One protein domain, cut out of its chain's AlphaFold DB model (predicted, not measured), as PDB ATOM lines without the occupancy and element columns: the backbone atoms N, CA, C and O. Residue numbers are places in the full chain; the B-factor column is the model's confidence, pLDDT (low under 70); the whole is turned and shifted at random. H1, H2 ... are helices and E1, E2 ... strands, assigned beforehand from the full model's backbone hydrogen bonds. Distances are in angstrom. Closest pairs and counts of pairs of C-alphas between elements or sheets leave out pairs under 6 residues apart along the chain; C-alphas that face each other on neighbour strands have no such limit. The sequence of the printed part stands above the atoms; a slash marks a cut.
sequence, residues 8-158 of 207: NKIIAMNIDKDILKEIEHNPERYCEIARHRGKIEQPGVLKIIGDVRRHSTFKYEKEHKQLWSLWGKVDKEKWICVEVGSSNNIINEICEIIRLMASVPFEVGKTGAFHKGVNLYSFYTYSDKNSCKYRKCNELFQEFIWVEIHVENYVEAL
ATOM      1  N   ASN A   8     -31.308   8.523 -25.788       72.31
ATOM      2  CA  ASN A   8     -31.318   7.260 -26.531       72.31
ATOM      3  C   ASN A   8     -32.052   7.337 -27.884       72.31
ATOM      4  O   ASN A   8     -31.577   6.795 -28.880       72.31
ATOM      5  N   LYS A   9     -33.192   8.037 -27.947       76.31
ATOM      6  CA  LYS A   9     -33.942   8.237 -29.201       76.31
ATOM      7  C   LYS A   9     -33.199   9.208 -30.127       76.31
ATOM      8  O   LYS A   9     -33.154   8.980 -31.329       76.31
ATOM      9  N   ILE A  10     -32.579  10.249 -29.565       73.06
ATOM     10  CA  ILE A  10     -31.733  11.204 -30.302       73.06
ATOM     11  C   ILE A  10     -30.524  10.498 -30.931       73.06
ATOM     12  O   ILE A  10     -30.238  10.710 -32.107       73.06
ATOM     13  N   ILE A  11     -29.847   9.632 -30.171       72.94
ATOM     14  CA  ILE A  11     -28.704   8.847 -30.652       72.94
ATOM     15  C   ILE A  11     -29.118   7.944 -31.818       72.94
ATOM     16  O   ILE A  11     -28.390   7.855 -32.796       72.94
ATOM     17  N   ALA A  12     -30.295   7.316 -31.755       74.25
ATOM     18  CA  ALA A  12     -30.779   6.444 -32.826       74.25
ATOM     19  C   ALA A  12     -31.137   7.184 -34.133       74.25
ATOM     20  O   ALA A  12     -31.229   6.549 -35.181       74.25
ATOM     21  N   MET A  13     -31.378   8.498 -34.075       70.00
ATOM     22  CA  MET A  13     -31.816   9.310 -35.219       70.00
ATOM     23  C   MET A  13     -30.677  10.057 -35.919       70.00
ATOM     24  O   MET A  13     -30.862  10.506 -37.050       70.00
ATOM     25  N   ASN A  14     -29.531  10.221 -35.258       67.88
ATOM     26  CA  ASN A  14     -28.438  11.039 -35.767       67.88
ATOM     27  C   ASN A  14     -27.306  10.207 -36.344       67.88
ATOM     28  O   ASN A  14     -27.007   9.113 -35.877       67.88
ATOM     29  N   ILE A  15     -26.645  10.796 -37.337       66.88
ATOM     30  CA  ILE A  15     -25.360  10.317 -37.828       66.88
ATOM     31  C   ILE A  15     -24.344  10.679 -36.744       66.88
ATOM     32  O   ILE A  15     -24.010  11.849 -36.558       66.88
ATOM     33  N   ASP A  16     -23.907   9.691 -35.971       69.38
ATOM     34  CA  ASP A  16     -22.801   9.865 -35.046       69.38
ATOM     35  C   ASP A  16     -21.513  10.078 -35.842       69.38
ATOM     36  O   ASP A  16     -21.157   9.290 -36.719       69.38
ATOM     37  N   LYS A  17     -20.811  11.173 -35.548       82.56
ATOM     38  CA  LYS A  17     -19.579  11.533 -36.248       82.56
ATOM     39  C   LYS A  17     -18.454  11.786 -35.264       82.56
ATOM     40  O   LYS A  17     -18.666  12.289 -34.161       82.56
ATOM     41  N   ASP A  18     -17.245  11.467 -35.697       90.19
ATOM     42  CA  ASP A  18     -16.026  11.891 -35.023       90.19
ATOM     43  C   ASP A  18     -15.601  13.257 -35.581       90.19
ATOM     44  O   ASP A  18     -14.806  13.361 -36.518       90.19
ATOM     45  N   ILE A  19     -16.199  14.319 -35.034       92.75
ATOM     46  CA  ILE A  19     -15.915  15.699 -35.451       92.75
ATOM     47  C   ILE A  19     -14.456  16.091 -35.182       92.75
ATOM     48  O   ILE A  19     -13.889  16.895 -35.915       92.75
ATOM     49  N   LEU A  20     -13.818  15.498 -34.169       93.94
ATOM     50  CA  LEU A  20     -12.421  15.786 -33.845       93.94
ATOM     51  C   LEU A  20     -11.502  15.286 -34.951       93.94
ATOM     52  O   LEU A  20     -10.635  16.024 -35.419       93.94
ATOM     53  N   LYS A  21     -11.747  14.057 -35.410       93.88
ATOM     54  CA  LYS A  21     -11.049  13.493 -36.557       93.88
ATOM     55  C   LYS A  21     -11.316  14.305 -37.821       93.88
ATOM     56  O   LYS A  21     -10.392  14.542 -38.587       93.88
ATOM     57  N   GLU A  22     -12.546  14.763 -38.043       92.50
ATOM     58  CA  GLU A  22     -12.862  15.594 -39.210       92.50
ATOM     59  C   GLU A  22     -12.094  16.926 -39.218       92.50
ATOM     60  O   GLU A  22     -11.566  17.298 -40.270       92.50
ATOM     61  N   ILE A  23     -11.975  17.592 -38.062       95.75
ATOM     62  CA  ILE A  23     -11.162  18.808 -37.895       95.75
ATOM     63  C   ILE A  23      -9.685  18.516 -38.178       95.75
ATOM     64  O   ILE A  23      -9.043  19.266 -38.906       95.75
ATOM     65  N   GLU A  24      -9.149  17.415 -37.647       95.88
ATOM     66  CA  GLU A  24      -7.752  17.021 -37.869       95.88
ATOM     67  C   GLU A  24      -7.453  16.723 -39.347       95.88
ATOM     68  O   GLU A  24      -6.390  17.088 -39.846       95.88
ATOM     69  N   HIS A  25      -8.385  16.077 -40.053       96.31
ATOM     70  CA  HIS A  25      -8.196  15.682 -41.452       96.31
ATOM     71  C   HIS A  25      -8.453  16.820 -42.447       96.31
ATOM     72  O   HIS A  25      -7.981  16.726 -43.577       96.31
ATOM     73  N   ASN A  26      -9.209  17.854 -42.062       95.75
ATOM     74  CA  ASN A  26      -9.577  18.975 -42.936       95.75
ATOM     75  C   ASN A  26      -9.416  20.328 -42.203       95.75
ATOM     76  O   ASN A  26     -10.400  21.061 -42.034       95.75
ATOM     77  N   PRO A  27      -8.206  20.674 -41.726       95.38
ATOM     78  CA  PRO A  27      -7.968  21.895 -40.949       95.38
ATOM     79  C   PRO A  27      -8.209  23.185 -41.748       95.38
ATOM     80  O   PRO A  27      -8.414  24.253 -41.175       95.38
ATOM     81  N   GLU A  28      -8.200  23.106 -43.078       94.19
ATOM     82  CA  GLU A  28      -8.573  24.196 -43.980       94.19
ATOM     83  C   GLU A  28     -10.088  24.434 -44.038       94.19
ATOM     84  O   GLU A  28     -10.526  25.509 -44.448       94.19
ATOM     85  N   ARG A  29     -10.901  23.448 -43.637       95.06
ATOM     86  CA  ARG A  29     -12.368  23.533 -43.634       95.06
ATOM     87  C   ARG A  29     -12.949  23.760 -42.253       95.06
ATOM     88  O   ARG A  29     -13.998  24.392 -42.151       95.06
ATOM     89  N   TYR A  30     -12.306  23.250 -41.212       97.25
ATOM     90  CA  TYR A  30     -12.865  23.268 -39.869       97.25
ATOM     91  C   TYR A  30     -11.832  23.712 -38.847       97.25
ATOM     92  O   TYR A  30     -10.681  23.283 -38.877       97.25
ATOM     93  N   CYS A  31     -12.270  24.534 -37.899       97.56
ATOM     94  CA  CYS A  31     -11.438  24.960 -36.785       97.56
ATOM     95  C   CYS A  31     -12.210  24.846 -35.474       97.56
ATOM     96  O   CYS A  31     -13.358  25.279 -35.379       97.56
ATOM     97  N   GLU A  32     -11.587  24.277 -34.445       97.88
ATOM     98  CA  GLU A  32     -12.150  24.320 -33.099       97.88
ATOM     99  C   GLU A  32     -12.088  25.745 -32.544       97.88
ATOM    100  O   GLU A  32     -11.010  26.314 -32.394       97.88
ATOM    101  N   ILE A  33     -13.251  26.280 -32.171       98.25
ATOM    102  CA  ILE A  33     -13.379  27.567 -31.479       98.25
ATOM    103  C   ILE A  33     -13.109  27.372 -29.985       98.25
ATOM    104  O   ILE A  33     -12.348  28.114 -29.366       98.25
ATOM    105  N   ALA A  34     -13.788  26.392 -29.385       97.69
ATOM    106  CA  ALA A  34     -13.651  26.039 -27.980       97.69
ATOM    107  C   ALA A  34     -14.218  24.642 -27.716       97.69
ATOM    108  O   ALA A  34     -15.156  24.200 -28.384       97.69
ATOM    109  N   ARG A  35     -13.713  23.990 -26.667       96.62
ATOM    110  CA  ARG A  35     -14.206  22.703 -26.178       96.62
ATOM    111  C   ARG A  35     -14.339  22.727 -24.662       96.62
ATOM    112  O   ARG A  35     -13.461  23.225 -23.960       96.62
ATOM    113  N   HIS A  36     -15.433  22.176 -24.147       96.38
ATOM    114  CA  HIS A  36     -15.718  22.135 -22.714       96.38
ATOM    115  C   HIS A  36     -16.202  20.756 -22.288       96.38
ATOM    116  O   HIS A  36     -17.113  20.201 -22.897       96.38
ATOM    117  N   ARG A  37     -15.628  20.231 -21.202       94.44
ATOM    118  CA  ARG A  37     -16.051  18.976 -20.577       94.44
ATOM    119  C   ARG A  37     -16.833  19.240 -19.300       94.44
ATOM    120  O   ARG A  37     -16.399  19.993 -18.432       94.44
ATOM    121  N   GLY A  38     -17.929  18.512 -19.161       91.19
ATOM    122  CA  GLY A  38     -18.888  18.613 -18.078       91.19
ATOM    123  C   GLY A  38     -20.019  19.578 -18.408       91.19
ATOM    124  O   GLY A  38     -20.037  20.239 -19.447       91.19
ATOM    125  N   LYS A  39     -20.961  19.678 -17.473       91.50
ATOM    126  CA  LYS A  39     -22.016  20.687 -17.536       91.50
ATOM    127  C   LYS A  39     -21.409  22.085 -17.461       91.50
ATOM    128  O   LYS A  39     -20.386  22.315 -16.812       91.50
ATOM    129  N   ILE A  40     -22.040  23.025 -18.145       93.69
ATOM    130  CA  ILE A  40     -21.699  24.444 -18.083       93.69
ATOM    131  C   ILE A  40     -22.464  25.038 -16.907       93.69
ATOM    132  O   ILE A  40     -23.676  25.232 -16.971       93.69
ATOM    133  N   GLU A  41     -21.749  25.325 -15.829       91.94
ATOM    134  CA  GLU A  41     -22.310  25.880 -14.600       91.94
ATOM    135  C   GLU A  41     -21.580  27.175 -14.235       91.94
ATOM    136  O   GLU A  41     -20.430  27.405 -14.621       91.94
ATOM    137  N   GLN A  42     -22.240  28.041 -13.470       85.19
ATOM    138  CA  GLN A  42     -21.531  29.133 -12.806       85.19
ATOM    139  C   GLN A  42     -20.637  28.534 -11.705       85.19
ATOM    140  O   GLN A  42     -21.123  27.684 -10.961       85.19
ATOM    141  N   PRO A  43     -19.353  28.935 -11.569       81.56
ATOM    142  CA  PRO A  43     -18.684  30.100 -12.175       81.56
ATOM    143  C   PRO A  43     -17.901  29.830 -13.484       81.56
ATOM    144  O   PRO A  43     -17.259  30.739 -14.014       81.56
ATOM    145  N   GLY A  44     -17.926  28.607 -14.025       88.06
ATOM    146  CA  GLY A  44     -17.106  28.178 -15.172       88.06
ATOM    147  C   GLY A  44     -17.378  28.908 -16.495       88.06
ATOM    148  O   GLY A  44     -16.507  28.950 -17.364       88.06
ATOM    149  N   VAL A  45     -18.539  29.553 -16.630       95.19
ATOM    150  CA  VAL A  45     -18.968  30.294 -17.832       95.19
ATOM    151  C   VAL A  45     -17.933  31.306 -18.323       95.19
ATOM    152  O   VAL A  45     -17.668  31.384 -19.521       95.19
ATOM    153  N   LEU A  46     -17.331  32.086 -17.420       95.81
ATOM    154  CA  LEU A  46     -16.392  33.141 -17.817       95.81
ATOM    155  C   LEU A  46     -15.105  32.581 -18.427       95.81
ATOM    156  O   LEU A  46     -14.540  33.212 -19.319       95.81
ATOM    157  N   LYS A  47     -14.669  31.397 -17.982       95.62
ATOM    158  CA  LYS A  47     -13.504  30.717 -18.550       95.62
ATOM    159  C   LYS A  47     -13.779  30.309 -19.996       95.62
ATOM    160  O   LYS A  47     -13.021  30.691 -20.876       95.62
ATOM    161  N   ILE A  48     -14.905  29.635 -20.239       97.00
ATOM    162  CA  ILE A  48     -15.292  29.159 -21.578       97.00
ATOM    163  C   ILE A  48     -15.478  30.347 -22.533       97.00
ATOM    164  O   ILE A  48     -14.956  30.342 -23.642       97.00
ATOM    165  N   ILE A  49     -16.145  31.418 -22.083       97.81
ATOM    166  CA  ILE A  49     -16.258  32.673 -22.848       97.81
ATOM    167  C   ILE A  49     -14.878  33.261 -23.160       97.81
ATOM    168  O   ILE A  49     -14.657  33.783 -24.251       97.81
ATOM    169  N   GLY A  50     -13.950  33.204 -22.204       97.81
ATOM    170  CA  GLY A  50     -12.572  33.627 -22.411       97.81
ATOM    171  C   GLY A  50     -11.874  32.815 -23.498       97.81
ATOM    172  O   GLY A  50     -11.111  33.393 -24.263       97.81
ATOM    173  N   ASP A  51     -12.128  31.509 -23.574       97.06
ATOM    174  CA  ASP A  51     -11.563  30.614 -24.588       97.06
ATOM    175  C   ASP A  51     -12.131  30.946 -25.977       97.06
ATOM    176  O   ASP A  51     -11.360  31.234 -26.889       97.06
ATOM    177  N   VAL A  52     -13.458  31.079 -26.092       98.19
ATOM    178  CA  VAL A  52     -14.145  31.495 -27.332       98.19
ATOM    179  C   VAL A  52     -13.638  32.845 -27.839       98.19
ATOM    180  O   VAL A  52     -13.389  33.013 -29.025       98.19
ATOM    181  N   ARG A  53     -13.434  33.826 -26.953       97.88
ATOM    182  CA  ARG A  53     -12.963  35.171 -27.335       97.88
ATOM    183  C   ARG A  53     -11.524  35.223 -27.838       97.88
ATOM    184  O   ARG A  53     -11.146  36.232 -28.426       97.88
ATOM    185  N   ARG A  54     -10.712  34.198 -27.564       97.31
ATOM    186  CA  ARG A  54      -9.342  34.101 -28.091       97.31
ATOM    187  C   ARG A  54      -9.299  33.487 -29.486       97.31
ATOM    188  O   ARG A  54      -8.250  33.554 -30.121       97.31
ATOM    189  N   HIS A  55     -10.409  32.917 -29.952       97.38
ATOM    190  CA  HIS A  55     -10.516  32.384 -31.300       97.38
ATOM    191  C   HIS A  55     -10.409  33.501 -32.341       97.38
ATOM    192  O   HIS A  55     -11.083  34.528 -32.238       97.38
ATOM    193  N   SER A  56      -9.575  33.284 -33.355       95.31
ATOM    194  CA  SER A  56      -9.519  34.139 -34.539       95.31
ATOM    195  C   SER A  56     -10.309  33.463 -35.643       95.31
ATOM    196  O   SER A  56      -9.934  32.379 -36.080       95.31
ATOM    197  N   THR A  57     -11.361  34.125 -36.114       95.62
ATOM    198  CA  THR A  57     -12.219  33.574 -37.161       95.62
ATOM    199  C   THR A  57     -11.488  33.453 -38.494       95.62
ATOM    200  O   THR A  57     -10.521  34.186 -38.752       95.62
ATOM    201  N   PHE A  58     -11.990  32.585 -39.368       94.94
ATOM    202  CA  PHE A  58     -11.549  32.526 -40.755       94.94
ATOM    203  C   PHE A  58     -11.714  33.884 -41.442       94.94
ATOM    204  O   PHE A  58     -12.601  34.687 -41.126       94.94
ATOM    205  N   LYS A  59     -10.812  34.143 -42.387       91.81
ATOM    206  CA  LYS A  59     -10.837  35.329 -43.235       91.81
ATOM    207  C   LYS A  59     -11.301  34.909 -44.616       91.81
ATOM    208  O   LYS A  59     -10.732  33.988 -45.186       91.81
ATOM    209  N   TYR A  60     -12.290  35.620 -45.127       88.31
ATOM    210  CA  TYR A  60     -12.860  35.386 -46.445       88.31
ATOM    211  C   TYR A  60     -12.411  36.477 -47.409       88.31
ATOM    212  O   TYR A  60     -12.151  37.611 -46.990       88.31
ATOM    213  N   GLU A  61     -12.337  36.150 -48.697       81.56
ATOM    214  CA  GLU A  61     -12.064  37.150 -49.736       81.56
ATOM    215  C   GLU A  61     -13.233  38.127 -49.893       81.56
ATOM    216  O   GLU A  61     -13.043  39.302 -50.217       81.56
ATOM    217  N   LYS A  62     -14.456  37.642 -49.651       83.69
ATOM    218  CA  LYS A  62     -15.694  38.418 -49.730       83.69
ATOM    219  C   LYS A  62     -16.316  38.571 -48.353       83.69
ATOM    220  O   LYS A  62     -16.347  37.633 -47.563       83.69
ATOM    221  N   GLU A  63     -16.887  39.741 -48.087       86.38
ATOM    222  CA  GLU A  63     -17.652  39.945 -46.859       86.38
ATOM    223  C   GLU A  63     -18.944  39.121 -46.887       86.38
ATOM    224  O   GLU A  63     -19.853  39.355 -47.686       86.38
ATOM    225  N   HIS A  64     -19.027  38.156 -45.979       91.12
ATOM    226  CA  HIS A  64     -20.240  37.420 -45.669       91.12
ATOM    227  C   HIS A  64     -20.204  36.949 -44.210       91.12
ATOM    228  O   HIS A  64     -19.184  37.043 -43.527       91.12
ATOM    229  N   LYS A  65     -21.337  36.440 -43.721       94.62
ATOM    230  CA  LYS A  65     -21.441  35.850 -42.381       94.62
ATOM    231  C   LYS A  65     -20.481  34.669 -42.220       94.62
ATOM    232  O   LYS A  65     -20.294  33.903 -43.167       94.62
ATOM    233  N   GLN A  66     -19.943  34.477 -41.020       96.81
ATOM    234  CA  GLN A  66     -19.224  33.257 -40.660       96.81
ATOM    235  C   GLN A  66     -20.207  32.150 -40.261       96.81
ATOM    236  O   GLN A  66     -21.313  32.436 -39.796       96.81
ATOM    237  N   LEU A  67     -19.794  30.894 -40.435       97.88
ATOM    238  CA  LEU A  67     -20.585  29.699 -40.144       97.88
ATOM    239  C   LEU A  67     -19.974  28.943 -38.959       97.88
ATOM    240  O   LEU A  67     -18.761  28.739 -38.904       97.88
ATOM    241  N   TRP A  68     -20.813  28.513 -38.022       98.44
ATOM    242  CA  TRP A  68     -20.392  27.744 -36.857       98.44
ATOM    243  C   TRP A  68     -21.344  26.579 -36.580       98.44
ATOM    244  O   TRP A  68     -22.495  26.567 -37.018       98.44
ATOM    245  N   SER A  69     -20.855  25.591 -35.837       98.19
ATOM    246  CA  SER A  69     -21.658  24.483 -35.329       98.19
ATOM    247  C   SER A  69     -21.346  24.184 -33.866       98.19
ATOM    248  O   SER A  69     -20.220  24.367 -33.398       98.19
ATOM    249  N   LEU A  70     -22.367  23.733 -33.141       98.06
ATOM    250  CA  LEU A  70     -22.266  23.188 -31.793       98.06
ATOM    251  C   LEU A  70     -22.466  21.681 -31.862       98.06
ATOM    252  O   LEU A  70     -23.457  21.198 -32.413       98.06
ATOM    253  N   TRP A  71     -21.570  20.956 -31.210       96.75
ATOM    254  CA  TRP A  71     -21.619  19.511 -31.095       96.75
ATOM    255  C   TRP A  71     -21.667  19.088 -29.632       96.75
ATOM    256  O   TRP A  71     -21.021  19.695 -28.776       96.75
ATOM    257  N   GLY A  72     -22.429  18.031 -29.362       94.62
ATOM    258  CA  GLY A  72     -22.571  17.415 -28.050       94.62
ATOM    259  C   GLY A  72     -22.079  15.973 -28.074       94.62
ATOM    260  O   GLY A  72     -22.449  15.196 -28.958       94.62
ATOM    261  N   LYS A  73     -21.234  15.605 -27.112       92.19
ATOM    262  CA  LYS A  73     -20.677  14.255 -27.006       92.19
ATOM    263  C   LYS A  73     -21.685  13.289 -26.395       92.19
ATOM    264  O   LYS A  73     -22.266  13.590 -25.349       92.19
ATOM    265  N   VAL A  74     -21.850  12.127 -27.025       87.12
ATOM    266  CA  VAL A  74     -22.769  11.062 -26.577       87.12
ATOM    267  C   VAL A  74     -22.071   9.749 -26.226       87.12
ATOM    268  O   VAL A  74     -22.612   8.973 -25.446       87.12
ATOM    269  N   ASP A  75     -20.867   9.511 -26.748       79.44
ATOM    270  CA  ASP A  75     -20.010   8.368 -26.401       79.44
ATOM    271  C   ASP A  75     -18.527   8.755 -26.599       79.44
ATOM    272  O   ASP A  75     -18.234   9.878 -27.017       79.44
ATOM    273  N   LYS A  76     -17.574   7.856 -26.307       77.00
ATOM    274  CA  LYS A  76     -16.116   8.102 -26.332       77.00
ATOM    275  C   LYS A  76     -15.627   8.901 -27.539       77.00
ATOM    276  O   LYS A  76     -14.935   9.890 -27.326       77.00
ATOM    277  N   GLU A  77     -16.027   8.516 -28.748       80.12
ATOM    278  CA  GLU A  77     -15.641   9.194 -29.999       80.12
ATOM    279  C   GLU A  77     -16.852   9.703 -30.796       80.12
ATOM    280  O   GLU A  77     -16.718  10.176 -31.920       80.12
ATOM    281  N   LYS A  78     -18.059   9.601 -30.225       85.25
ATOM    282  CA  LYS A  78     -19.303   9.916 -30.932       85.25
ATOM    283  C   LYS A  78     -19.830  11.274 -30.518       85.25
ATOM    284  O   LYS A  78     -20.156  11.502 -29.346       85.25
ATOM    285  N   TRP A  79     -19.969  12.138 -31.511       92.56
ATOM    286  CA  TRP A  79     -20.550  13.459 -31.376       92.56
ATOM    287  C   TRP A  79     -21.798  13.574 -32.234       92.56
ATOM    288  O   TRP A  79     -21.904  12.979 -33.306       92.56
ATOM    289  N   ILE A  80     -22.739  14.368 -31.740       92.94
ATOM    290  CA  ILE A  80     -23.959  14.729 -32.447       92.94
ATOM    291  C   ILE A  80     -23.923  16.223 -32.735       92.94
ATOM    292  O   ILE A  80     -23.642  17.019 -31.833       92.94
ATOM    293  N   CYS A  81     -24.252  16.604 -33.969       95.12
ATOM    294  CA  CYS A  81     -24.446  18.001 -34.323       95.12
ATOM    295  C   CYS A  81     -25.741  18.505 -33.674       95.12
ATOM    296  O   CYS A  81     -26.843  18.021 -33.941       95.12
ATOM    297  N   VAL A  82     -25.607  19.463 -32.765       94.38
ATOM    298  CA  VAL A  82     -26.727  20.014 -31.999       94.38
ATOM    299  C   VAL A  82     -27.349  21.176 -32.754       94.38
ATOM    300  O   VAL A  82     -28.569  21.249 -32.889       94.38
ATOM    301  N   GLU A  83     -26.517  22.088 -33.241       95.88
ATOM    302  CA  GLU A  83     -26.956  23.289 -33.938       95.88
ATOM    303  C   GLU A  83     -25.897  23.737 -34.940       95.88
ATOM    304  O   GLU A  83     -24.702  23.512 -34.749       95.88
ATOM    305  N   VAL A  84     -26.367  24.388 -35.994       97.31
ATOM    306  CA  VAL A  84     -25.563  25.086 -36.991       97.31
ATOM    307  C   VAL A  84     -26.137  26.494 -37.084       97.31
ATOM    308  O   VAL A  84     -27.351  26.660 -36.957       97.31
ATOM    309  N   GLY A  85     -25.296  27.500 -37.272       96.62
ATOM    310  CA  GLY A  85     -25.767  28.869 -37.446       96.62
ATOM    311  C   GLY A  85     -24.755  29.742 -38.164       96.62
ATOM    312  O   GLY A  85     -23.550  29.484 -38.123       96.62
ATOM    313  N   SER A  86     -25.250  30.795 -38.814       95.62
ATOM    314  CA  SER A  86     -24.418  31.816 -39.445       95.62
ATOM    315  C   SER A  86     -24.681  33.216 -38.893       95.62
ATOM    316  O   SER A  86     -25.820  33.671 -38.741       95.62
ATOM    317  N   SER A  87     -23.605  33.960 -38.643       95.19
ATOM    318  CA  SER A  87     -23.672  35.301 -38.059       95.19
ATOM    319  C   SER A  87     -22.516  36.172 -38.523       95.19
ATOM    320  O   SER A  87     -21.479  35.673 -38.930       95.19
ATOM    321  N   ASN A  88     -22.700  37.492 -38.458       94.94
ATOM    322  CA  ASN A  88     -21.619  38.461 -38.678       94.94
ATOM    323  C   ASN A  88     -20.653  38.529 -37.477       94.94
ATOM    324  O   ASN A  88     -19.611  39.173 -37.554       94.94
ATOM    325  N   ASN A  89     -21.038  37.948 -36.334       96.19
ATOM    326  CA  ASN A  89     -20.231  37.904 -35.121       96.19
ATOM    327  C   ASN A  89     -20.521  36.616 -34.340       96.19
ATOM    328  O   ASN A  89     -21.234  36.616 -33.330       96.19
ATOM    329  N   ILE A  90     -19.948  35.513 -34.823       97.25
ATOM    330  CA  ILE A  90     -20.121  34.186 -34.217       97.25
ATOM    331  C   ILE A  90     -19.551  34.118 -32.796       97.25
ATOM    332  O   ILE A  90     -20.087  33.415 -31.947       97.25
ATOM    333  N   ILE A  91     -18.517  34.912 -32.488       98.06
ATOM    334  CA  ILE A  91     -17.908  34.968 -31.153       98.06
ATOM    335  C   ILE A  91     -18.926  35.460 -30.122       98.06
ATOM    336  O   ILE A  91     -19.083  34.846 -29.064       98.06
ATOM    337  N   ASN A  92     -19.634  36.558 -30.415       97.88
ATOM    338  CA  ASN A  92     -20.647  37.081 -29.502       97.88
ATOM    339  C   ASN A  92     -21.846  36.134 -29.380       97.88
ATOM    340  O   ASN A  92     -22.296  35.876 -28.267       97.88
ATOM    341  N   GLU A  93     -22.318  35.582 -30.500       97.94
ATOM    342  CA  GLU A  93     -23.433  34.630 -30.513       97.94
ATOM    343  C   GLU A  93     -23.134  33.391 -29.655       97.94
ATOM    344  O   GLU A  93     -23.903  33.057 -28.753       97.94
ATOM    345  N   ILE A  94     -21.968  32.768 -29.835       98.31
ATOM    346  CA  ILE A  94     -21.542  31.615 -29.031       98.31
ATOM    347  C   ILE A  94     -21.427  31.992 -27.544       98.31
ATOM    348  O   ILE A  94     -21.858  31.234 -26.671       98.31
ATOM    349  N   CYS A  95     -20.903  33.180 -27.225       98.25
ATOM    350  CA  CYS A  95     -20.842  33.659 -25.842       98.25
ATOM    351  C   CYS A  95     -22.233  33.807 -25.204       98.25
ATOM    352  O   CYS A  95     -22.393  33.516 -24.014       98.25
ATOM    353  N   GLU A  96     -23.231  34.272 -25.956       97.56
ATOM    354  CA  GLU A  96     -24.619  34.356 -25.491       97.56
ATOM    355  C   GLU A  96     -25.202  32.962 -25.255       97.56
ATOM    356  O   GLU A  96     -25.764  32.710 -24.187       97.56
ATOM    357  N   ILE A  97     -24.971  32.024 -26.176       97.44
ATOM    358  CA  ILE A  97     -25.399  30.625 -26.045       97.44
ATOM    359  C   ILE A  97     -24.844  29.987 -24.768       97.44
ATOM    360  O   ILE A  97     -25.608  29.409 -23.994       97.44
ATOM    361  N   ILE A  98     -23.549  30.152 -24.482       97.81
ATOM    362  CA  ILE A  98     -22.917  29.618 -23.260       97.81
ATOM    363  C   ILE A  98     -23.589  30.180 -21.996       97.81
ATOM    364  O   ILE A  98     -23.799  29.455 -21.020       97.81
ATOM    365  N   ARG A  99     -23.980  31.463 -21.994       97.19
ATOM    366  CA  ARG A  99     -24.715  32.062 -20.862       97.19
ATOM    367  C   ARG A  99     -26.107  31.460 -20.709       97.19
ATOM    368  O   ARG A  99     -26.538  31.234 -19.581       97.19
ATOM    369  N   LEU A 100     -26.795  31.198 -21.819       96.50
ATOM    370  CA  LEU A 100     -28.118  30.576 -21.811       96.50
ATOM    371  C   LEU A 100     -28.054  29.123 -21.326       96.50
ATOM    372  O   LEU A 100     -28.902  28.727 -20.524       96.50
ATOM    373  N   MET A 101     -27.021  28.366 -21.716       96.06
ATOM    374  CA  MET A 101     -26.769  26.998 -21.236       96.06
ATOM    375  C   MET A 101     -26.650  26.922 -19.707       96.06
ATOM    376  O   MET A 101     -27.166  25.984 -19.103       96.06
ATOM    377  N   ALA A 102     -26.030  27.928 -19.082       95.69
ATOM    378  CA  ALA A 102     -25.844  28.023 -17.631       95.69
ATOM    379  C   ALA A 102     -26.903  28.877 -16.907       95.69
ATOM    380  O   ALA A 102     -26.736  29.203 -15.728       95.69
ATOM    381  N   SER A 103     -27.953  29.317 -17.605       94.06
ATOM    382  CA  SER A 103     -28.982  30.168 -17.005       94.06
ATOM    383  C   SER A 103     -29.789  29.405 -15.951       94.06
ATOM    384  O   SER A 103     -30.012  28.204 -16.071       94.06
ATOM    385  N   VAL A 104     -30.262  30.105 -14.920       92.88
ATOM    386  CA  VAL A 104     -31.178  29.551 -13.913       92.88
ATOM    387  C   VAL A 104     -32.395  30.473 -13.850       92.88
ATOM    388  O   VAL A 104     -32.221  31.647 -13.520       92.88
ATOM    389  N   PRO A 105     -33.606  30.001 -14.200       93.75
ATOM    390  CA  PRO A 105     -34.821  30.803 -14.088       93.75
ATOM    391  C   PRO A 105     -35.097  31.222 -12.645       93.75
ATOM    392  O   PRO A 105     -35.069  30.393 -11.737       93.75
ATOM    393  N   PHE A 106     -35.424  32.493 -12.438       93.56
ATOM    394  CA  PHE A 106     -35.893  33.010 -11.154       93.56
ATOM    395  C   PHE A 106     -36.981  34.061 -11.362       93.56
ATOM    396  O   PHE A 106     -37.033  34.726 -12.398       93.56
ATOM    397  N   GLU A 107     -37.868  34.203 -10.384       96.56
ATOM    398  CA  GLU A 107     -38.979  35.146 -10.455       96.56
ATOM    399  C   GLU A 107     -38.497  36.588 -10.229       96.56
ATOM    400  O   GLU A 107     -37.735  36.875  -9.304       96.56
ATOM    401  N   VAL A 108     -38.953  37.509 -11.078       94.44
ATOM    402  CA  VAL A 108     -38.676  38.944 -10.983       94.44
ATOM    403  C   VAL A 108     -39.989  39.708 -10.967       94.44
ATOM    404  O   VAL A 108     -40.784  39.616 -11.902       94.44
ATOM    405  N   GLY A 109     -40.189  40.506  -9.919       93.75
ATOM    406  CA  GLY A 109     -41.279  41.475  -9.839       93.75
ATOM    407  C   GLY A 109     -40.992  42.738 -10.653       93.75
ATOM    408  O   GLY A 109     -39.845  43.187 -10.757       93.75
ATOM    409  N   LYS A 110     -42.037  43.340 -11.221       93.94
ATOM    410  CA  LYS A 110     -41.966  44.608 -11.953       93.94
ATOM    411  C   LYS A 110     -42.826  45.671 -11.296       93.94
ATOM    412  O   LYS A 110     -44.011  45.486 -11.039       93.94
ATOM    413  N   THR A 111     -42.209  46.825 -11.078       94.56
ATOM    414  CA  THR A 111     -42.869  48.037 -10.590       94.56
ATOM    415  C   THR A 111     -43.120  48.997 -11.751       94.56
ATOM    416  O   THR A 111     -42.342  49.040 -12.706       94.56
ATOM    417  N   GLY A 112     -44.160  49.821 -11.654       89.88
ATOM    418  CA  GLY A 112     -44.394  50.911 -12.607       89.88
ATOM    419  C   GLY A 112     -43.516  52.131 -12.316       89.88
ATOM    420  O   GLY A 112     -43.081  52.333 -11.183       89.88
ATOM    421  N   ALA A 113     -43.300  52.991 -13.317       91.81
ATOM    422  CA  ALA A 113     -42.520  54.226 -13.155       91.81
ATOM    423  C   ALA A 113     -43.106  55.176 -12.087       91.81
ATOM    424  O   ALA A 113     -42.353  55.818 -11.355       91.81
ATOM    425  N   PHE A 114     -44.439  55.215 -11.973       93.50
ATOM    426  CA  PHE A 114     -45.183  56.056 -11.024       93.50
ATOM    427  C   PHE A 114     -45.531  55.356  -9.701       93.50
ATOM    428  O   PHE A 114     -45.936  56.012  -8.749       93.50
ATOM    429  N   HIS A 115     -45.350  54.036  -9.618       88.88
ATOM    430  CA  HIS A 115     -45.700  53.224  -8.448       88.88
ATOM    431  C   HIS A 115     -44.473  52.455  -7.957       88.88
ATOM    432  O   HIS A 115     -44.461  51.224  -7.876       88.88
ATOM    433  N   LYS A 116     -43.402  53.203  -7.664       84.19
ATOM    434  CA  LYS A 116     -42.187  52.647  -7.062       84.19
ATOM    435  C   LYS A 116     -42.553  52.036  -5.704       84.19
ATOM    436  O   LYS A 116     -43.170  52.702  -4.883       84.19
ATOM    437  N   GLY A 117     -42.194  50.771  -5.490       86.81
ATOM    438  CA  GLY A 117     -42.489  50.035  -4.253       86.81
ATOM    439  C   GLY A 117     -43.714  49.114  -4.303       86.81
ATOM    440  O   GLY A 117     -43.904  48.341  -3.371       86.81
ATOM    441  N   VAL A 118     -44.504  49.128  -5.385       92.25
ATOM    442  CA  VAL A 118     -45.611  48.175  -5.588       92.25
ATOM    443  C   VAL A 118     -45.253  47.204  -6.709       92.25
ATOM    444  O   VAL A 118     -45.011  47.625  -7.842       92.25
ATOM    445  N   ASN A 119     -45.222  45.905  -6.402       92.00
ATOM    446  CA  ASN A 119     -45.058  44.861  -7.413       92.00
ATOM    447  C   ASN A 119     -46.371  44.708  -8.199       92.00
ATOM    448  O   ASN A 119     -47.375  44.286  -7.634       92.00
ATOM    449  N   LEU A 120     -46.370  45.091  -9.477       94.38
ATOM    450  CA  LEU A 120     -47.563  45.084 -10.329       94.38
ATOM    451  C   LEU A 120     -47.789  43.724 -10.997       94.38
ATOM    452  O   LEU A 120     -48.929  43.313 -11.178       94.38
ATOM    453  N   TYR A 121     -46.708  43.045 -11.382       93.25
ATOM    454  CA  TYR A 121     -46.720  41.689 -11.930       93.25
ATOM    455  C   TYR A 121     -45.328  41.065 -11.812       93.25
ATOM    456  O   TYR A 121     -44.322  41.777 -11.746       93.25
ATOM    457  N   SER A 122     -45.260  39.738 -11.835       94.19
ATOM    458  CA  SER A 122     -44.009  38.986 -11.868       94.19
ATOM    459  C   SER A 122     -43.897  38.125 -13.124       94.19
ATOM    460  O   SER A 122     -44.886  37.809 -13.787       94.19
ATOM    461  N   PHE A 123     -42.666  37.772 -13.477       93.06
ATOM    462  CA  PHE A 123     -42.369  36.759 -14.484       93.06
ATOM    463  C   PHE A 123     -41.060  36.049 -14.144       93.06
ATOM    464  O   PHE A 123     -40.226  36.582 -13.413       93.06
ATOM    465  N   TYR A 124     -40.860  34.859 -14.701       94.38
ATOM    466  CA  TYR A 124     -39.601  34.133 -14.572       94.38
ATOM    467  C   TYR A 124     -38.602  34.581 -15.638       94.38
ATOM    468  O   TYR A 124     -38.921  34.640 -16.825       94.38
ATOM    469  N   THR A 125     -37.374  34.885 -15.227       93.69
ATOM    470  CA  THR A 125     -36.259  35.111 -16.152       93.69
ATOM    471  C   THR A 125     -35.924  33.833 -16.917       93.69
ATOM    472  O   THR A 125     -36.199  32.723 -16.459       93.69
ATOM    473  N   TYR A 126     -35.318  33.980 -18.100       92.88
ATOM    474  CA  TYR A 126     -34.839  32.856 -18.913       92.88
ATOM    475  C   TYR A 126     -35.921  31.806 -19.243       92.88
ATOM    476  O   TYR A 126     -35.633  30.612 -19.365       92.88
ATOM    477  N   SER A 127     -37.179  32.229 -19.372       93.06
ATOM    478  CA  SER A 127     -38.303  31.375 -19.776       93.06
ATOM    479  C   SER A 127     -38.572  31.406 -21.285       93.06
ATOM    480  O   SER A 127     -39.515  30.771 -21.754       93.06
ATOM    481  N   ASP A 128     -37.782  32.161 -22.053       93.44
ATOM    482  CA  ASP A 128     -37.889  32.227 -23.509       93.44
ATOM    483  C   ASP A 128     -37.398  30.935 -24.188       93.44
ATOM    484  O   ASP A 128     -36.694  30.108 -23.598       93.44
ATOM    485  N   LYS A 129     -37.767  30.774 -25.466       91.94
ATOM    486  CA  LYS A 129     -37.453  29.584 -26.271       91.94
ATOM    487  C   LYS A 129     -35.960  29.247 -26.258       91.94
ATOM    488  O   LYS A 129     -35.622  28.077 -26.103       91.94
ATOM    489  N   ASN A 130     -35.078  30.235 -26.423       93.19
ATOM    490  CA  ASN A 130     -33.639  29.994 -26.536       93.19
ATOM    491  C   ASN A 130     -33.044  29.600 -25.187       93.19
ATOM    492  O   ASN A 130     -32.290  28.630 -25.118       93.19
ATOM    493  N   SER A 131     -33.446  30.276 -24.112       94.50
ATOM    494  CA  SER A 131     -33.059  29.894 -22.755       94.50
ATOM    495  C   SER A 131     -33.430  28.441 -22.436       94.50
ATOM    496  O   SER A 131     -32.588  27.671 -21.973       94.50
ATOM    497  N   CYS A 132     -34.667  28.032 -22.730       93.31
ATOM    498  CA  CYS A 132     -35.117  26.653 -22.523       93.31
ATOM    499  C   CYS A 132     -34.351  25.652 -23.403       93.31
ATOM    500  O   CYS A 132     -33.912  24.613 -22.909       93.31
ATOM    501  N   LYS A 133     -34.157  25.985 -24.687       92.94
ATOM    502  CA  LYS A 133     -33.425  25.174 -25.669       92.94
ATOM    503  C   LYS A 133     -32.008  24.857 -25.187       92.94
ATOM    504  O   LYS A 133     -31.642  23.689 -25.079       92.94
ATOM    505  N   TYR A 134     -31.234  25.881 -24.839       95.25
ATOM    506  CA  TYR A 134     -29.822  25.713 -24.500       95.25
ATOM    507  C   TYR A 134     -29.584  25.122 -23.114       95.25
ATOM    508  O   TYR A 134     -28.652  24.333 -22.954       95.25
ATOM    509  N   ARG A 135     -30.445  25.406 -22.126       94.38
ATOM    510  CA  ARG A 135     -30.400  24.656 -20.860       94.38
ATOM    511  C   ARG A 135     -30.620  23.166 -21.087       94.38
ATOM    512  O   ARG A 135     -29.886  22.357 -20.533       94.38
ATOM    513  N   LYS A 136     -31.570  22.795 -21.954       91.25
ATOM    514  CA  LYS A 136     -31.811  21.384 -22.268       91.25
ATOM    515  C   LYS A 136     -30.604  20.736 -22.948       91.25
ATOM    516  O   LYS A 136     -30.258  19.616 -22.591       91.25
ATOM    517  N   CYS A 137     -29.918  21.436 -23.856       91.88
ATOM    518  CA  CYS A 137     -28.643  20.958 -24.408       91.88
ATOM    519  C   CYS A 137     -27.615  20.674 -23.305       91.88
ATOM    520  O   CYS A 137     -26.999  19.614 -23.304       91.88
ATOM    521  N   ASN A 138     -27.474  21.596 -22.348       93.88
ATOM    522  CA  ASN A 138     -26.549  21.462 -21.222       93.88
ATOM    523  C   ASN A 138     -26.883  20.273 -20.299       93.88
ATOM    524  O   ASN A 138     -26.004  19.693 -19.669       93.88
ATOM    525  N   GLU A 139     -28.157  19.888 -20.214       91.50
ATOM    526  CA  GLU A 139     -28.584  18.694 -19.479       91.50
ATOM    527  C   GLU A 139     -28.291  17.387 -20.226       91.50
ATOM    528  O   GLU A 139     -28.037  16.372 -19.579       91.50
ATOM    529  N   LEU A 140     -28.373  17.401 -21.561       89.19
ATOM    530  CA  LEU A 140     -28.306  16.202 -22.403       89.19
ATOM    531  C   LEU A 140     -26.879  15.714 -22.659       89.19
ATOM    532  O   LEU A 140     -26.661  14.507 -22.728       89.19
ATOM    533  N   PHE A 141     -25.919  16.626 -22.818       90.69
ATOM    534  CA  PHE A 141     -24.560  16.280 -23.239       90.69
ATOM    535  C   PHE A 141     -23.535  16.521 -22.132       90.69
ATOM    536  O   PHE A 141     -23.673  17.421 -21.307       90.69
ATOM    537  N   GLN A 142     -22.486  15.697 -22.124       87.50
ATOM    538  CA  GLN A 142     -21.422  15.753 -21.116       87.50
ATOM    539  C   GLN A 142     -20.176  16.502 -21.588       87.50
ATOM    540  O   GLN A 142     -19.313  16.820 -20.776       87.50
ATOM    541  N   GLU A 143     -20.038  16.747 -22.885       95.00
ATOM    542  CA  GLU A 143     -18.929  17.496 -23.468       95.00
ATOM    543  C   GLU A 143     -19.455  18.240 -24.699       95.00
ATOM    544  O   GLU A 143     -20.321  17.726 -25.413       95.00
ATOM    545  N   PHE A 144     -18.948  19.448 -24.917       96.50
ATOM    546  CA  PHE A 144     -19.341  20.341 -25.999       96.50
ATOM    547  C   PHE A 144     -18.116  20.769 -26.795       96.50
ATOM    548  O   PHE A 144     -17.063  21.034 -26.209       96.50
ATOM    549  N   ILE A 145     -18.270  20.888 -28.110       97.44
ATOM    550  CA  ILE A 145     -17.294  21.539 -28.985       97.44
ATOM    551  C   ILE A 145     -18.018  22.511 -29.916       97.44
ATOM    552  O   ILE A 145     -19.050  22.179 -30.503       97.44
ATOM    553  N   TRP A 146     -17.472  23.719 -30.020       98.50
ATOM    554  CA  TRP A 146     -17.856  24.710 -31.015       98.50
ATOM    555  C   TRP A 146     -16.827  24.704 -32.130       98.50
ATOM    556  O   TRP A 146     -15.624  24.768 -31.871       98.50
ATOM    557  N   VAL A 147     -17.311  24.637 -33.362       98.50
ATOM    558  CA  VAL A 147     -16.482  24.499 -34.556       98.50
ATOM    559  C   VAL A 147     -16.862  25.596 -35.536       98.50
ATOM    560  O   VAL A 147     -18.041  25.767 -35.841       98.50
ATOM    561  N   GLU A 148     -15.876  26.336 -36.026       98.44
ATOM    562  CA  GLU A 148     -16.035  27.224 -37.169       98.44
ATOM    563  C   GLU A 148     -15.872  26.419 -38.458       98.44
ATOM    564  O   GLU A 148     -14.992  25.562 -38.560       98.44
ATOM    565  N   ILE A 149     -16.717  26.710 -39.443       98.12
ATOM    566  CA  ILE A 149     -16.705  26.067 -40.754       98.12
ATOM    567  C   ILE A 149     -16.315  27.117 -41.795       98.12
ATOM    568  O   ILE A 149     -16.975  28.152 -41.921       98.12
ATOM    569  N   HIS A 150     -15.257  26.848 -42.554       96.94
ATOM    570  CA  HIS A 150     -14.810  27.702 -43.644       96.94
ATOM    571  C   HIS A 150     -15.762  27.565 -44.834       96.94
ATOM    572  O   HIS A 150     -15.694  26.596 -45.590       96.94
ATOM    573  N   VAL A 151     -16.643  28.550 -45.025       96.12
ATOM    574  CA  VAL A 151     -17.729  28.490 -46.020       96.12
ATOM    575  C   VAL A 151     -17.204  28.227 -47.432       96.12
ATOM    576  O   VAL A 151     -17.676  27.294 -48.073       96.12
ATOM    577  N   GLU A 152     -16.226  29.006 -47.909       94.19
ATOM    578  CA  GLU A 152     -15.727  28.899 -49.291       94.19
ATOM    579  C   GLU A 152     -15.104  27.516 -49.560       94.19
ATOM    580  O   GLU A 152     -15.583  26.802 -50.436       94.19
ATOM    581  N   ASN A 153     -14.153  27.069 -48.733       94.50
ATOM    582  CA  ASN A 153     -13.551  25.728 -48.819       94.50
ATOM    583  C   ASN A 153     -14.553  24.570 -48.642       94.50
ATOM    584  O   ASN A 153     -14.330  23.473 -49.161       94.50
ATOM    585  N   TYR A 154     -15.638  24.773 -47.886       94.81
ATOM    586  CA  TYR A 154     -16.682  23.761 -47.709       94.81
ATOM    587  C   TYR A 154     -17.536  23.591 -48.973       94.81
ATOM    588  O   TYR A 154     -17.933  22.470 -49.299       94.81
ATOM    589  N   VAL A 155     -17.803  24.681 -49.704       93.75
ATOM    590  CA  VAL A 155     -18.656  24.655 -50.904       93.75
ATOM    591  C   VAL A 155     -17.897  24.614 -52.228       93.75
ATOM    592  O   VAL A 155     -18.533  24.429 -53.258       93.75
ATOM    593  N   GLU A 156     -16.571  24.754 -52.224       91.31
ATOM    594  CA  GLU A 156     -15.736  24.864 -53.431       91.31
ATOM    595  C   GLU A 156     -15.996  23.753 -54.463       91.31
ATOM    596  O   GLU A 156     -16.113  24.020 -55.657       91.31
ATOM    597  N   ALA A 157     -16.138  22.507 -54.004       89.12
ATOM    598  CA  ALA A 157     -16.359  21.344 -54.866       89.12
ATOM    599  C   ALA A 157     -17.848  21.034 -55.130       89.12
ATOM    600  O   ALA A 157     -18.169  19.973 -55.669       89.12
ATOM    601  N   LEU A 158     -18.766  21.908 -54.708       90.44
ATOM    602  CA  LEU A 158     -20.207  21.680 -54.782       90.44
ATOM    603  C   LEU A 158     -20.848  22.539 -55.872       90.44
ATOM    604  O   LEU A 158     -20.570  23.730 -55.991       90.44
TER     605      LEU A 158
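What this domain is: This is residues 8 to 158 of the 207 residues of an uncharacterized protein of Butyrivibrio sp. INlla14 (UniProt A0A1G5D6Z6). A twisted sheet of four strands has helices H3 and H4 over one face and the short helix H2 over the other, while the hairpin of E4 and E5 reaches far out from this body as a long, thin arm. H5 packs on H4 near the foot of the arm. The printed part has 151 residues, with six named helices and six named strands in the order H1 H2 E1 H3 E2 E3 H4 E4 E5 H5 E6 H6, of mixed class. The large sheet runs E1 E6 E2 E3, antiparallel throughout. The whole is loose, with a radius of gyration of the C-alphas of 18.6 A, and elongated, spanning 63 by 41 by 28 A.

Where its parts are: Find C-alpha 8 at (-31.318, 7.260, -26.531), where H1, residues 8 to 13, begins. Next come H2, residues 19 to 25, and E1, residues 30 to 37, 20.0 A long, which bends by 60 degrees at residue 33. H3 holds residues 45 to 53, E2 residues 66 to 73 over 23.4 A, and E3 residues 79 to 87 over 23.1 A, with a bend of 52 degrees at residue 82. H4, residues 90 to 101, is 16.3 A long. For the arm, look at E4, residues 107 to 110, and E5, residues 121 to 124. H5, residues 129 to 140, is 16.7 A long; E6 is residues 143 to 149, and H6, residues 151 to 155, ends at (-18.656, 24.655, -50.904).

How they stand to each other: In the large sheet E1 and E6 are antiparallel neighbours, with N 33 and O 146 within hydrogen-bond range at 2.8 A; E6 and E2 are antiparallel neighbours, with N 69 and O 147 at 2.8 A, and the hairpin E2 and E3 has N 70 and O 83 at 2.8 A. E1, H3 and E2 form a split strand-helix-strand unit, two strands running the same way with E6 between them, and a right-handed crossover. H3 and H4, on the same face, touch at C-alphas 49 and 95, 5.6 A, with a shallow tilt of 15 degrees, opposite ways. H2, on the opposite face, is over E6 at a height over the sheet of 8.6 A. H4 touches H5 with residues 97 to 101 alone, C-alphas 101 and 135 closest at 4.3 A, only just about perpendicular at 73 degrees. H5 and H6 only graze the sheet; H1 is only just not on it, with 4 pairs of C-alphas within 10 A. In the hairpin E4 and E5, N 108 and O 123 are 2.8 A apart. In the six helices every O i to N i+4 pair is within hydrogen-bond range.

The domain as a whole: The C-alphas of Gly 117 and Ala 157 are the two farthest apart, 63.8 A. The printed part has no cut, and the link from H3 to E2 is long. The mean pLDDT of the printed part is 92.4, with residues 14 to 16 under 70.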